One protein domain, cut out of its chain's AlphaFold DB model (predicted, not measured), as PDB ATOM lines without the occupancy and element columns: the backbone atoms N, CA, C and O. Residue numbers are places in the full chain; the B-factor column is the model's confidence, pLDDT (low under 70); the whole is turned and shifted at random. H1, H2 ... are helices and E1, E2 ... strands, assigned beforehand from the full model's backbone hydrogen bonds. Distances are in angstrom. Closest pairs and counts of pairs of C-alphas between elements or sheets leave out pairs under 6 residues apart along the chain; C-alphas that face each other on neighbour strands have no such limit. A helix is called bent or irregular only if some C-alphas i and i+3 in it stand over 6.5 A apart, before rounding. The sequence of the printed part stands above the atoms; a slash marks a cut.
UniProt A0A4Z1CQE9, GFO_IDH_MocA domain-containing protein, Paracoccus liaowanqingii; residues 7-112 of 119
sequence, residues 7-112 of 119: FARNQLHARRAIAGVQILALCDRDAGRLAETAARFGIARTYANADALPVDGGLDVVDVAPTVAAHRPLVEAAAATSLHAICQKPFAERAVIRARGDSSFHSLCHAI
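AT A GLANCE: This is residues 7 to 112 of the 119 residues of the protein "GFO_IDH_MocA domain-containing protein" of Paracoccus liaowanqingii (UniProt A0A4Z1CQE9). Two small lobes stand side by side: in one, H3 covers one face of the three-strand sheet E3, E4 and E5, and in the other, H2 packs on the strand pair E1 and E2, with H1 beside H2. Residues 95 to 104, in the long link from E4 to E5, stick out as a free loop at the end away from H2. The printed part has 106 residues, with three named helices and five named strands in the order H1 E1 H2 E2 E3 H3 E4 E5; the larger sheet has the order E3, E4, E5, and both sheets are parallel. The class is mixed, helices and strands, with 50 residues, under half, in named elements. The whole is compact, with a radius of gyration of the C-alphas of 14.3 A, yet elongated, spanning 45 by 27 by 27 A.

HOW THE PARTS SIT: In the larger sheet, the inner strand E4, residues 84 to 87, has as neighbours the edge strands E3, residues 61 to 64, and E5, residues 109 to 111. Between E3 and E4, N 62 and O 84 are 2.8 A apart, and between E4 and E5, N 87 and O 110 are 2.9 A apart, both within hydrogen-bond range. H3, residues 68 to 79, is on this sheet at a height over the sheet of 8.1 A, over E4, and runs along the strands at 6 degrees to E4 on the local plane. Their closest C-alphas are those of Val 75 and Ala 85, 6.2 A apart. E3, H3 and E4 form a strand-helix-strand unit, two parallel neighbour strands with a helix between, with a right-handed crossover; E1, residues 25 to 27, H2, residues 31 to 41, and E2, residues 45 to 47, form another, also right-handed. N 47 and O 26, across E1 and E2, are 2.9 A apart, within hydrogen-bond range. The closest C-alphas of E1 and H2 are those of Cys 27 and Leu 34, 6.8 A apart. H1, residues 7 to 16, is close to H2 but not clearly touching, with C-alphas of Arg 9 and Thr 37 closest at 7.5 A; they run the same way at a shallow tilt of 30 degrees. H1 only grazes the larger sheet, with 5 pairs of C-alphas within 10 A. H2 and H3 are apart. Every O i to N i+4 pair is within hydrogen-bond range in H1 and H2, and 6 of 8 in H3.

IN THESE COORDINATES: E3 is 9.6 A long and E4 10.0 A. H3, 17.1 A long, is irregular: C-alphas 69 and 72 are 7.0 A apart. H1, 14.6 A, begins at C-alpha 7 (104.415, 121.902, 140.183), H2 is 15.3 A, and E5 ends at C-alpha 111 (118.243, 118.708, 139.102).

THE WHOLE: The two C-alphas farthest apart, those of Ala 39 and Gly 101, are 45.4 A apart. The printed part has no cut; the links E2 to E3 and E4 to E5 are long. The model's mean pLDDT over the printed part is 87.9, and residues 97 to 112 are under 70.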
ATOM      1  N   PHE A   7     103.258 122.296 139.370       89.06
ATOM      2  CA  PHE A   7     104.415 121.902 140.183       89.06
ATOM      3  C   PHE A   7     105.353 123.081 140.488       89.06
ATOM      4  O   PHE A   7     105.991 123.108 141.541       89.06
ATOM      5  N   ALA A   8     105.394 124.087 139.610       91.44
ATOM      6  CA  ALA A   8     106.161 125.304 139.840       91.44
ATOM      7  C   ALA A   8     105.660 126.062 141.077       91.44
ATOM      8  O   ALA A   8     106.459 126.529 141.882       91.44
ATOM      9  N   ARG A   9     104.342 126.099 141.313       91.56
ATOM     10  CA  ARG A   9     103.775 126.726 142.520       91.56
ATOM     11  C   ARG A   9     104.248 126.072 143.820       91.56
ATOM     12  O   ARG A   9     104.492 126.776 144.797       91.56
ATOM     13  N   ASN A  10     104.435 124.752 143.831       91.94
ATOM     14  CA  ASN A  10     104.990 124.054 144.996       91.94
ATOM     15  C   ASN A  10     106.445 124.466 145.246       91.94
ATOM     16  O   ASN A  10     106.833 124.711 146.386       91.94
ATOM     17  N   GLN A  11     107.236 124.607 144.181       92.50
ATOM     18  CA  GLN A  11     108.606 125.105 144.292       92.50
ATOM     19  C   GLN A  11     108.643 126.555 144.759       92.50
ATOM     20  O   GLN A  11     109.454 126.863 145.618       92.50
ATOM     21  N   LEU A  12     107.750 127.428 144.284       94.81
ATOM     22  CA  LEU A  12     107.667 128.810 144.769       94.81
ATOM     23  C   LEU A  12     107.431 128.863 146.287       94.81
ATOM     24  O   LEU A  12     108.102 129.621 146.987       94.81
ATOM     25  N   HIS A  13     106.534 128.024 146.817       94.00
ATOM     26  CA  HIS A  13     106.339 127.901 148.265       94.00
ATOM     27  C   HIS A  13     107.607 127.413 148.978       94.00
ATOM     28  O   HIS A  13     108.023 128.025 149.959       94.00
ATOM     29  N   ALA A  14     108.249 126.359 148.465       92.56
ATOM     30  CA  ALA A  14     109.475 125.821 149.051       92.56
ATOM     31  C   ALA A  14     110.627 126.841 149.030       92.56
ATOM     32  O   ALA A  14     111.299 127.022 150.036       92.56
ATOM     33  N   ARG A  15     110.823 127.556 147.916       93.00
ATOM     34  CA  ARG A  15     111.855 128.594 147.752       93.00
ATOM     35  C   ARG A  15     111.670 129.731 148.744       93.00
ATOM     36  O   ARG A  15     112.640 130.149 149.357       93.00
ATOM     37  N   ARG A  16     110.431 130.189 148.938       93.38
ATOM     38  CA  ARG A  16     110.106 131.267 149.883       93.38
ATOM     39  C   ARG A  16     110.384 130.894 151.343       93.38
ATOM     40  O   ARG A  16     110.574 131.786 152.159       93.38
ATOM     41  N   ALA A  17     110.400 129.602 151.669       93.81
ATOM     42  CA  ALA A  17     110.726 129.117 153.008       93.81
ATOM     43  C   ALA A  17     112.241 129.031 153.276       93.81
ATOM     44  O   ALA A  17     112.642 128.843 154.422       93.81
ATOM     45  N   ILE A  18     113.090 129.155 152.249       93.94
ATOM     46  CA  ILE A  18     114.546 129.086 152.402       93.94
ATOM     47  C   ILE A  18     115.067 130.470 152.804       93.94
ATOM     48  O   ILE A  18     114.914 131.445 152.068       93.94
ATOM     49  N   ALA A  19     115.720 130.555 153.965       95.56
ATOM     50  CA  ALA A  19     116.376 131.780 154.407       95.56
ATOM     51  C   ALA A  19     117.444 132.223 153.391       95.56
ATOM     52  O   ALA A  19     118.246 131.415 152.928       95.56
ATOM     53  N   GLY A  20     117.443 133.510 153.036       93.81
ATOM     54  CA  GLY A  20     118.367 134.074 152.048       93.81
ATOM     55  C   GLY A  20     117.966 133.862 150.582       93.81
ATOM     56  O   GLY A  20     118.655 134.367 149.705       93.81
ATOM     57  N   VAL A  21     116.851 133.179 150.293       95.19
ATOM     58  CA  VAL A  21     116.326 133.049 148.924       95.19
ATOM     59  C   VAL A  21     115.172 134.019 148.708       95.19
ATOM     60  O   VAL A  21     114.191 134.033 149.449       95.19
ATOM     61  N   GLN A  22     115.264 134.806 147.638       95.62
ATOM     62  CA  GLN A  22     114.209 135.715 147.207       95.62
ATOM     63  C   GLN A  22     113.775 135.387 145.783       95.62
ATOM     64  O   GLN A  22     114.588 135.142 144.895       95.62
ATOM     65  N   ILE A  23     112.464 135.391 145.555       96.62
ATOM     66  CA  ILE A  23     111.898 135.159 144.228       96.62
ATOM     67  C   ILE A  23     111.633 136.524 143.606       96.62
ATOM     68  O   ILE A  23     110.610 137.149 143.870       96.62
ATOM     69  N   LEU A  24     112.586 136.989 142.805       97.06
ATOM     70  CA  LEU A  24     112.565 138.350 142.269       97.06
ATOM     71  C   LEU A  24     111.731 138.489 140.994       97.06
ATOM     72  O   LEU A  24     111.260 139.584 140.709       97.06
ATOM     73  N   ALA A  25     111.548 137.403 140.237       97.81
ATOM     74  CA  ALA A  25     110.874 137.426 138.942       97.81
ATOM     75  C   ALA A  25     110.171 136.106 138.592       97.81
ATOM     76  O   ALA A  25     110.660 135.015 138.925       97.81
ATOM     77  N   LEU A  26     109.073 136.210 137.840       98.12
ATOM     78  CA  LEU A  26     108.375 135.093 137.197       98.12
ATOM     79  C   LEU A  26     108.422 135.217 135.673       98.12
ATOM     80  O   LEU A  26     108.360 136.313 135.126       98.12
ATOM     81  N   CYS A  27     108.476 134.085 134.983       97.75
ATOM     82  CA  CYS A  27     108.374 134.021 133.533       97.75
ATOM     83  C   CYS A  27     107.465 132.859 133.125       97.75
ATOM     84  O   CYS A  27     107.698 131.730 133.545       97.75
ATOM     85  N   ASP A  28     106.458 133.096 132.290       97.75
ATOM     86  CA  ASP A  28     105.651 132.051 131.638       97.75
ATOM     87  C   ASP A  28     105.092 132.618 130.326       97.75
ATOM     88  O   ASP A  28     104.833 133.814 130.226       97.75
ATOM     89  N   ARG A  29     104.909 131.767 129.313       95.44
ATOM     90  CA  ARG A  29     104.313 132.179 128.030       95.44
ATOM     91  C   ARG A  29     102.797 132.349 128.143       95.44
ATOM     92  O   ARG A  29     102.186 133.034 127.332       95.44
ATOM     93  N   ASP A  30     102.190 131.690 129.126       97.00
ATOM     94  CA  ASP A  30     100.772 131.801 129.434       97.00
ATOM     95  C   ASP A  30     100.539 132.985 130.373       97.00
ATOM     96  O   ASP A  30     100.835 132.928 131.571       97.00
ATOM     97  N   ALA A  31     100.006 134.070 129.810       97.31
ATOM     98  CA  ALA A  31      99.751 135.309 130.535       97.31
ATOM     99  C   ALA A  31      98.772 135.125 131.709       97.31
ATOM    100  O   ALA A  31      98.910 135.801 132.727       97.31
ATOM    101  N   GLY A  32      97.820 134.191 131.598       97.88
ATOM    102  CA  GLY A  32      96.854 133.898 132.655       97.88
ATOM    103  C   GLY A  32      97.529 133.264 133.867       97.88
ATOM    104  O   GLY A  32      97.432 133.790 134.976       97.88
ATOM    105  N   ARG A  33      98.294 132.183 133.652       97.12
ATOM    106  CA  ARG A  33      99.068 131.535 134.727       97.12
ATOM    107  C   ARG A  33     100.094 132.478 135.343       97.12
ATOM    108  O   ARG A  33     100.306 132.434 136.558       97.12
ATOM    109  N   LEU A  34     100.739 133.303 134.517       98.19
ATOM    110  CA  LEU A  34     101.721 134.283 134.965       98.19
ATOM    111  C   LEU A  34     101.081 135.313 135.899       98.19
ATOM    112  O   LEU A  34     101.572 135.493 137.011       98.19
ATOM    113  N   ALA A  35      99.972 135.930 135.486       98.06
ATOM    114  CA  ALA A  35      99.262 136.930 136.279       98.06
ATOM    115  C   ALA A  35      98.709 136.341 137.587       98.06
ATOM    116  O   ALA A  35      98.914 136.918 138.655       98.06
ATOM    117  N   GLU A  36      98.076 135.163 137.528       97.88
ATOM    118  CA  GLU A  36      97.562 134.461 138.712       97.88
ATOM    119  C   GLU A  36      98.684 134.184 139.723       97.88
ATOM    120  O   GLU A  36      98.561 134.468 140.917       97.88
ATOM    121  N   THR A  37      99.812 133.652 139.245       97.69
ATOM    122  CA  THR A  37     100.938 133.284 140.109       97.69
ATOM    123  C   THR A  37     101.646 134.525 140.656       97.69
ATOM    124  O   THR A  37     101.983 134.561 141.838       97.69
ATOM    125  N   ALA A  38     101.822 135.567 139.842       98.00
ATOM    126  CA  ALA A  38     102.393 136.840 140.269       98.00
ATOM    127  C   ALA A  38     101.570 137.479 141.392       98.00
ATOM    128  O   ALA A  38     102.127 137.818 142.436       98.00
ATOM    129  N   ALA A  39     100.245 137.548 141.225       97.81
ATOM    130  CA  ALA A  39      99.334 138.064 142.241       97.81
ATOM    131  C   ALA A  39      99.387 137.226 143.527       97.81
ATOM    132  O   ALA A  39      99.544 137.766 144.620       97.81
ATOM    133  N   ARG A  40      99.333 135.894 143.402       96.31
ATOM    134  CA  ARG A  40      99.349 134.974 144.547       96.31
ATOM    135  C   ARG A  40     100.625 135.068 145.383       96.31
ATOM    136  O   ARG A  40     100.565 134.927 146.603       96.31
ATOM    137  N   PHE A  41     101.779 135.244 144.745       96.31
ATOM    138  CA  PHE A  41     103.070 135.277 145.437       96.31
ATOM    139  C   PHE A  41     103.580 136.696 145.718       96.31
ATOM    140  O   PHE A  41     104.545 136.831 146.471       96.31
ATOM    141  N   GLY A  42     102.918 137.730 145.187       97.12
ATOM    142  CA  GLY A  42     103.309 139.133 145.338       97.12
ATOM    143  C   GLY A  42     104.567 139.493 144.547       97.12
ATOM    144  O   GLY A  42     105.399 140.249 145.038       97.12
ATOM    145  N   ILE A  43     104.747 138.917 143.353       97.62
ATOM    146  CA  ILE A  43     105.942 139.125 142.521       97.62
ATOM    147  C   ILE A  43     105.612 140.108 141.399       97.62
ATOM    148  O   ILE A  43     104.830 139.792 140.510       97.62
ATOM    149  N   ALA A  44     106.229 141.290 141.435       95.88
ATOM    150  CA  ALA A  44     105.949 142.359 140.476       95.88
ATOM    151  C   ALA A  44     106.638 142.157 139.115       95.88
ATOM    152  O   ALA A  44     106.045 142.437 138.073       95.88
ATOM    153  N   ARG A  45     107.888 141.667 139.100       97.25
ATOM    154  CA  ARG A  45     108.635 141.460 137.849       97.25
ATOM    155  C   ARG A  45     108.132 140.199 137.154       97.25
ATOM    156  O   ARG A  45     108.304 139.086 137.657       97.25
ATOM    157  N   THR A  46     107.518 140.379 135.993       98.06
ATOM    158  CA  THR A  46     106.954 139.292 135.193       98.06
ATOM    159  C   THR A  46     107.398 139.411 133.741       98.06
ATOM    160  O   THR A  46     107.527 140.513 133.215       98.06
ATOM    161  N   TYR A  47     107.646 138.271 133.097       97.44
ATOM    162  CA  TYR A  47     108.148 138.208 131.725       97.44
ATOM    163  C   TYR A  47     107.392 137.155 130.914       97.44
ATOM    164  O   TYR A  47     107.101 136.065 131.405       97.44
ATOM    165  N   ALA A  48     107.122 137.457 129.644       96.69
ATOM    166  CA  ALA A  48     106.574 136.481 128.699       96.69
ATOM    167  C   ALA A  48     107.670 135.641 128.011       96.69
ATOM    168  O   ALA A  48     107.391 134.563 127.483       96.69
ATOM    169  N   ASN A  49     108.918 136.129 128.021       94.00
ATOM    170  CA  ASN A  49     110.079 135.464 127.437       94.00
ATOM    171  C   ASN A  49     111.249 135.425 128.436       94.00
ATOM    172  O   ASN A  49     111.558 136.426 129.081       94.00
ATOM    173  N   ALA A  50     111.909 134.270 128.528       93.69
ATOM    174  CA  ALA A  50     113.058 134.051 129.394       93.69
ATOM    175  C   ALA A  50     114.298 134.842 128.951       93.69
ATOM    176  O   ALA A  50     115.103 135.196 129.807       93.69
ATOM    177  N   ASP A  51     114.422 135.185 127.663       91.44
ATOM    178  CA  ASP A  51     115.554 135.971 127.139       91.44
ATOM    179  C   ASP A  51     115.639 137.379 127.752       91.44
ATOM    180  O   ASP A  51     116.696 138.004 127.739       91.44
ATOM    181  N   ALA A  52     114.539 137.881 128.323       91.44
ATOM    182  CA  ALA A  52     114.502 139.171 129.007       91.44
ATOM    183  C   ALA A  52     115.057 139.113 130.445       91.44
ATOM    184  O   ALA A  52     115.434 140.142 130.999       91.44
ATOM    185  N   LEU A  53     115.131 137.924 131.061       90.69
ATOM    186  CA  LEU A  53     115.554 137.779 132.460       90.69
ATOM    187  C   LEU A  53     116.994 138.252 132.719       90.69
ATOM    188  O   LEU A  53     117.195 138.951 133.713       90.69
ATOM    189  N   PRO A  54     117.995 137.918 131.876       87.69
ATOM    190  CA  PRO A  54     119.365 138.370 132.097       87.69
ATOM    191  C   PRO A  54     119.551 139.871 131.841       87.69
ATOM    192  O   PRO A  54     120.437 140.474 132.437       87.69
ATOM    193  N   VAL A  55     118.725 140.470 130.973       88.69
ATOM    194  CA  VAL A  55     118.854 141.876 130.545       88.69
ATOM    195  C   VAL A  55     118.563 142.838 131.693       88.69
ATOM    196  O   VAL A  55     119.321 143.777 131.916       88.69
ATOM    197  N   ASP A  56     117.507 142.573 132.461       83.19
ATOM    198  CA  ASP A  56     117.128 143.421 133.597       83.19
ATOM    199  C   ASP A  56     118.037 143.227 134.824       83.19
ATOM    200  O   ASP A  56     117.988 144.015 135.769       83.19
ATOM    201  N   GLY A  57     118.850 142.167 134.833       84.44
ATOM    202  CA  GLY A  57     119.829 141.894 135.877       84.44
ATOM    203  C   GLY A  57     119.249 141.669 137.281       84.44
ATOM    204  O   GLY A  57     118.037 141.517 137.502       84.44
ATOM    205  N   GLY A  58     120.170 141.605 138.251       91.19
ATOM    206  CA  GLY A  58     119.866 141.399 139.671       91.19
ATOM    207  C   GLY A  58     119.351 139.999 140.008       91.19
ATOM    208  O   GLY A  58     118.624 139.843 140.982       91.19
ATOM    209  N   LEU A  59     119.661 139.002 139.178       94.12
ATOM    210  CA  LEU A  59     119.322 137.599 139.399       94.12
ATOM    211  C   LEU A  59     120.620 136.796 139.529       94.12
ATOM    212  O   LEU A  59     121.536 137.003 138.740       94.12
ATOM    213  N   ASP A  60     120.667 135.857 140.472       93.88
ATOM    214  CA  ASP A  60     121.809 134.942 140.637       93.88
ATOM    215  C   ASP A  60     121.527 133.558 140.029       93.88
ATOM    216  O   ASP A  60     122.417 132.866 139.533       93.88
ATOM    217  N   VAL A  61     120.257 133.136 140.073       93.50
ATOM    218  CA  VAL A  61     119.816 131.785 139.708       93.50
ATOM    219  C   VAL A  61     118.489 131.833 138.951       93.50
ATOM    220  O   VAL A  61     117.556 132.542 139.341       93.50
ATOM    221  N   VAL A  62     118.355 131.005 137.912       94.69
ATOM    222  CA  VAL A  62     117.074 130.693 137.267       94.69
ATOM    223  C   VAL A  62     116.591 129.299 137.656       94.69
ATOM    224  O   VAL A  62     117.301 128.310 137.516       94.69
ATOM    225  N   ASP A  63     115.353 129.220 138.138       95.62
ATOM    226  CA  ASP A  63     114.654 127.956 138.397       95.62
ATOM    227  C   ASP A  63     113.764 127.612 137.195       95.62
ATOM    228  O   ASP A  63     112.802 128.335 136.919       95.62
ATOM    229  N   VAL A  64     114.126 126.572 136.445       95.62
ATOM    230  CA  VAL A  64     113.495 126.118 135.200       95.62
ATOM    231  C   VAL A  64     112.514 124.993 135.524       95.62
ATOM    232  O   VAL A  64     112.900 123.836 135.669       95.62
ATOM    233  N   ALA A  65     111.231 125.335 135.613       95.31
ATOM    234  CA  ALA A  65     110.121 124.420 135.849       95.31
ATOM    235  C   ALA A  65     109.007 124.350 134.763       95.31
ATOM    236  O   ALA A  65     107.870 124.021 135.130       95.31
ATOM    237  N   PRO A  66     109.231 124.635 133.457       93.25
ATOM    238  CA  PRO A  66     108.260 124.286 132.409       93.25
ATOM    239  C   PRO A  66     108.238 122.776 132.089       93.25
ATOM    240  O   PRO A  66     108.672 121.942 132.877       93.25
ATOM    241  N   THR A  67     107.701 122.405 130.921       92.06
ATOM    242  CA  THR A  67     107.786 121.034 130.396       92.06
ATOM    243  C   THR A  67     109.205 120.687 129.934       92.06
ATOM    244  O   THR A  67     109.963 121.560 129.505       92.06
ATOM    245  N   VAL A  68     109.542 119.390 129.950       92.94
ATOM    246  CA  VAL A  68     110.894 118.880 129.643       92.94
ATOM    247  C   VAL A  68     111.447 119.339 128.288       92.94
ATOM    248  O   VAL A  68     112.636 119.641 128.184       92.94
ATOM    249  N   ALA A  69     110.592 119.487 127.274       92.94
ATOM    250  CA  ALA A  69     110.981 119.975 125.950       92.94
ATOM    251  C   ALA A  69     111.620 121.378 125.989       92.94
ATOM    252  O   ALA A  69     112.441 121.719 125.139       92.94
ATOM    253  N   ALA A  70     111.270 122.197 126.986       93.81
ATOM    254  CA  ALA A  70     111.812 123.541 127.154       93.81
ATOM    255  C   ALA A  70     113.106 123.584 127.985       93.81
ATOM    256  O   ALA A  70     113.782 124.607 127.978       93.81
ATOM    257  N   HIS A  71     113.471 122.511 128.695       93.75
ATOM    258  CA  HIS A  71     114.598 122.536 129.632       93.75
ATOM    259  C   HIS A  71     115.921 122.849 128.944       93.75
ATOM    260  O   HIS A  71     116.622 123.768 129.351       93.75
ATOM    261  N   ARG A  72     116.249 122.114 127.875       92.31
ATOM    262  CA  ARG A  72     117.526 122.267 127.171       92.31
ATOM    263  C   ARG A  72     117.781 123.700 126.686       92.31
ATOM    264  O   ARG A  72     118.803 124.245 127.096       92.31
ATOM    265  N   PRO A  73     116.911 124.321 125.864       93.31
ATOM    266  CA  PRO A  73     117.179 125.674 125.381       93.31
ATOM    267  C   PRO A  73     117.254 126.699 126.522       93.31
ATOM    268  O   PRO A  73     118.080 127.599 126.464       93.31
ATOM    269  N   LEU A  74     116.460 126.546 127.589       94.44
ATOM    270  CA  LEU A  74     116.485 127.468 128.730       94.44
ATOM    271  C   LEU A  74     117.752 127.329 129.583       94.44
ATOM    272  O   LEU A  74     118.312 128.330 130.021       94.44
ATOM    273  N   VAL A  75     118.218 126.100 129.811       93.19
ATOM    274  CA  VAL A  75     119.465 125.837 130.541       93.19
ATOM    275  C   VAL A  75     120.677 126.282 129.722       93.19
ATOM    276  O   VAL A  75     121.590 126.881 130.282       93.19
ATOM    277  N   GLU A  76     120.692 126.029 128.408       91.69
ATOM    278  CA  GLU A  76     121.750 126.518 127.512       91.69
ATOM    279  C   GLU A  76     121.783 128.057 127.485       91.69
ATOM    280  O   GLU A  76     122.862 128.636 127.593       91.69
ATOM    281  N   ALA A  77     120.621 128.722 127.435       91.31
ATOM    282  CA  ALA A  77     120.531 130.180 127.511       91.31
ATOM    283  C   ALA A  77     121.051 130.726 128.850       91.31
ATOM    284  O   ALA A  77     121.839 131.664 128.861       91.31
ATOM    285  N   ALA A  78     120.679 130.111 129.977       90.94
ATOM    286  CA  ALA A  78     121.199 130.498 131.287       90.94
ATOM    287  C   ALA A  78     122.725 130.341 131.363       90.94
ATOM    288  O   ALA A  78     123.416 131.250 131.815       90.94
ATOM    289  N   ALA A  79     123.260 129.231 130.849       88.94
ATOM    290  CA  ALA A  79     124.695 128.961 130.837       88.94
ATOM    291  C   ALA A  79     125.508 129.900 129.930       88.94
ATOM    292  O   ALA A  79     126.712 130.032 130.134       88.94
ATOM    293  N   ALA A  80     124.871 130.549 128.953       90.06
ATOM    294  CA  ALA A  80     125.486 131.604 128.146       90.06
ATOM    295  C   ALA A  80     125.566 132.958 128.883       90.06
ATOM    296  O   ALA A  80     126.087 133.931 128.339       90.06
ATOM    297  N   THR A  81     125.051 133.030 130.110       88.25
ATOM    298  CA  THR A  81     125.066 134.215 130.976       88.25
ATOM    299  C   THR A  81     125.787 133.901 132.288       88.25
ATOM    300  O   THR A  81     126.274 132.793 132.497       88.25
ATOM    301  N   SER A  82     125.833 134.862 133.212       86.38
ATOM    302  CA  SER A  82     126.334 134.634 134.571       86.38
ATOM    303  C   SER A  82     125.326 133.934 135.497       86.38
ATOM    304  O   SER A  82     125.619 133.759 136.675       86.38
ATOM    305  N   LEU A  83     124.135 133.568 135.008       90.06
ATOM    306  CA  LEU A  83     123.083 132.958 135.821       90.06
ATOM    307  C   LEU A  83     123.331 131.462 136.028       90.06
ATOM    308  O   LEU A  83     123.505 130.697 135.076       90.06
ATOM    309  N   HIS A  84     123.245 131.011 137.277       93.25
ATOM    310  CA  HIS A  84     123.172 129.582 137.575       93.25
ATOM    311  C   HIS A  84     121.789 129.024 137.220       93.25
ATOM    312  O   HIS A  84     120.788 129.741 137.279       93.25
ATOM    313  N   ALA A  85     121.703 127.732 136.898       92.69
ATOM    314  CA  ALA A  85     120.442 127.093 136.534       92.69
ATOM    315  C   ALA A  85     120.074 125.960 137.499       92.69
ATOM    316  O   ALA A  85     120.850 125.048 137.774       92.69
ATOM    317  N   ILE A  86     118.836 125.977 137.974       94.38
ATOM    318  CA  ILE A  86     118.171 124.827 138.580       94.38
ATOM    319  C   ILE A  86     117.163 124.327 137.554       94.38
ATOM    320  O   ILE A  86     116.417 125.125 136.997       94.38
ATOM    321  N   CYS A  87     117.130 123.025 137.288       93.38
ATOM    322  CA  CYS A  87     116.261 122.457 136.264       93.38
ATOM    323  C   CYS A  87     115.368 121.365 136.844       93.38
ATOM    324  O   CYS A  87     115.826 120.471 137.561       93.38
ATOM    325  N   GLN A  88     114.077 121.428 136.539       92.69
ATOM    326  CA  GLN A  88     113.139 120.420 136.988       92.69
ATOM    327  C   GLN A  88     113.383 119.065 136.342       92.69
ATOM    328  O   GLN A  88     113.888 118.934 135.229       92.69
ATOM    329  N   LYS A  89     112.993 118.020 137.071       88.88
ATOM    330  CA  LYS A  89     112.982 116.663 136.531       88.88
ATOM    331  C   LYS A  89     111.741 116.441 135.648       88.88
ATOM    332  O   LYS A  89     110.677 116.986 135.955       88.88
ATOM    333  N   PRO A  90     111.822 115.559 134.636       90.44
ATOM    334  CA  PRO A  90     113.050 114.952 134.115       90.44
ATOM    335  C   PRO A  90     113.953 116.007 133.462       90.44
ATOM    336  O   PRO A  90     113.460 116.920 132.811       90.44
ATOM    337  N   PHE A  91     115.272 115.888 133.648       86.75
ATOM    338  CA  PHE A  91     116.224 116.915 133.207       86.75
ATOM    339  C   PHE A  91     116.201 117.123 131.685       86.75
ATOM    340  O   PHE A  91     116.195 118.252 131.204       86.75
ATOM    341  N   ALA A  92     116.130 116.026 130.934       87.12
ATOM    342  CA  ALA A  92     116.011 116.011 129.486       87.12
ATOM    343  C   ALA A  92     115.142 114.823 129.057       87.12
ATOM    344  O   ALA A  92     115.007 113.848 129.796       87.12
ATOM    345  N   GLU A  93     114.589 114.881 127.845       87.56
ATOM    346  CA  GLU A  93     113.803 113.783 127.258       87.56
ATOM    347  C   GLU A  93     114.644 112.523 127.020       87.56
ATOM    348  O   GLU A  93     114.130 111.409 127.006       87.56
ATOM    349  N   ARG A  94     115.951 112.706 126.824       84.62
ATOM    350  CA  ARG A  94     116.926 111.643 126.581       84.62
ATOM    351  C   ARG A  94     118.311 112.076 127.038       84.62
ATOM    352  O   ARG A  94     118.668 113.249 126.921       84.62
ATOM    353  N   ALA A  95     119.106 111.117 127.496       77.62
ATOM    354  CA  ALA A  95     120.528 111.321 127.729       77.62
ATOM    355  C   ALA A  95     121.301 111.139 126.415       77.62
ATOM    356  O   ALA A  95     121.050 110.202 125.659       77.62
ATOM    357  N   VAL A  96     122.251 112.033 126.145       73.75
ATOM    358  CA  VAL A  96     123.213 111.893 125.046       73.75
ATOM    359  C   VAL A  96     124.593 112.189 125.614       73.75
ATOM    360  O   VAL A  96     124.822 113.283 126.127       73.75
ATOM    361  N   ILE A  97     125.509 111.228 125.517       69.50
ATOM    362  CA  ILE A  97     126.907 111.412 125.915       69.50
ATOM    363  C   ILE A  97     127.686 111.830 124.671       69.50
ATOM    364  O   ILE A  97     127.723 111.105 123.679       69.50
ATOM    365  N   ARG A  98     128.296 113.017 124.709       64.88
ATOM    366  CA  ARG A  98     129.172 113.519 123.646       64.88
ATOM    367  C   ARG A  98     130.415 114.115 124.286       64.88
ATOM    368  O   ARG A  98     130.290 114.963 125.165       64.88
ATOM    369  N   ALA A  99     131.592 113.703 123.829       58.16
ATOM    370  CA  ALA A  99     132.831 114.371 124.204       58.16
ATOM    371  C   ALA A  99     132.771 115.822 123.696       58.16
ATOM    372  O   ALA A  99     132.606 116.054 122.496       58.16
ATOM    373  N   ARG A 100     132.837 116.797 124.609       59.66
ATOM    374  CA  ARG A 100     133.007 118.214 124.266       59.66
ATOM    375  C   ARG A 100     134.463 118.595 124.521       59.66
ATOM    376  O   ARG A 100     134.993 118.274 125.575       59.66
ATOM    377  N   GLY A 101     135.085 119.257 123.549       54.69
ATOM    378  CA  GLY A 101     136.475 119.721 123.613       54.69
ATOM    379  C   GLY A 101     136.625 121.180 124.048       54.69
ATOM    380  O   GLY A 101     137.555 121.828 123.594       54.69
ATOM    381  N   ASP A 102     135.706 121.715 124.857       58.12
ATOM    382  CA  ASP A 102     135.703 123.136 125.230       58.12
ATOM    383  C   ASP A 102     135.696 123.307 126.757       58.12
ATOM    384  O   ASP A 102     134.886 122.697 127.458       58.12
ATOM    385  N   SER A 103     136.634 124.113 127.256       54.91
ATOM    386  CA  SER A 103     136.950 124.333 128.675       54.91
ATOM    387  C   SER A 103     136.158 125.484 129.314       54.91
ATOM    388  O   SER A 103     136.383 125.810 130.475       54.91
ATOM    389  N   SER A 104     135.260 126.134 128.573       53.75
ATOM    390  CA  SER A 104     134.663 127.423 128.959       53.75
ATOM    391  C   SER A 104     133.344 127.351 129.754       53.75
ATOM    392  O   SER A 104     132.757 128.385 130.067       53.75
ATOM    393  N   PHE A 105     132.869 126.166 130.154       52.34
ATOM    394  CA  PHE A 105     131.570 126.020 130.827       52.34
ATOM    395  C   PHE A 105     131.672 126.196 132.356       52.34
ATOM    396  O   PHE A 105     132.071 125.275 133.062       52.34
ATOM    397  N   HIS A 106     131.270 127.361 132.881       56.72
ATOM    398  CA  HIS A 106     131.248 127.657 134.331       56.72
ATOM    399  C   HIS A 106     129.846 127.559 134.971       56.72
ATOM    400  O   HIS A 106     129.642 128.000 136.101       56.72
ATOM    401  N   SER A 107     128.859 126.979 134.278       52.75
ATOM    402  CA  SER A 107     127.481 126.890 134.782       52.75
ATOM    403  C   SER A 107     127.210 125.547 135.470       52.75
ATOM    404  O   SER A 107     127.324 124.481 134.860       52.75
ATOM    405  N   LEU A 108     126.834 125.600 136.753       60.00
ATOM    406  CA  LEU A 108     126.341 124.452 137.514       60.00
ATOM    407  C   LEU A 108     124.835 124.321 137.272       60.00
ATOM    408  O   LEU A 108     124.075 125.228 137.613       60.00
ATOM    409  N   CYS A 109     124.410 123.187 136.709       61.78
ATOM    410  CA  CYS A 109     122.997 122.858 136.560       61.78
ATOM    411  C   CYS A 109     122.613 121.728 137.516       61.78
ATOM    412  O   CYS A 109     123.145 120.621 137.418       61.78
ATOM    413  N   HIS A 110     121.706 122.008 138.452       68.31
ATOM    414  CA  HIS A 110     121.257 121.030 139.442       68.31
ATOM    415  C   HIS A 110     119.819 120.589 139.163       68.31
ATOM    416  O   HIS A 110     118.929 121.423 138.975       68.31
ATOM    417  N   ALA A 111     119.582 119.276 139.171       62.00
ATOM    418  CA  ALA A 111     118.243 118.708 139.102       62.00
ATOM    419  C   ALA A 111     117.729 118.416 140.514       62.00
ATOM    420  O   ALA A 111     118.383 117.718 141.283       62.00
ATOM    421  N   ILE A 112     116.552 118.938 140.858       59.03
ATOM    422  CA  ILE A 112     116.012 118.788 142.214       59.03
ATOM    423  C   ILE A 112     115.199 117.506 142.334       59.03
ATOM    424  O   ILE A 112     114.164 117.338 141.685       59.03
TER     425      ILE A 112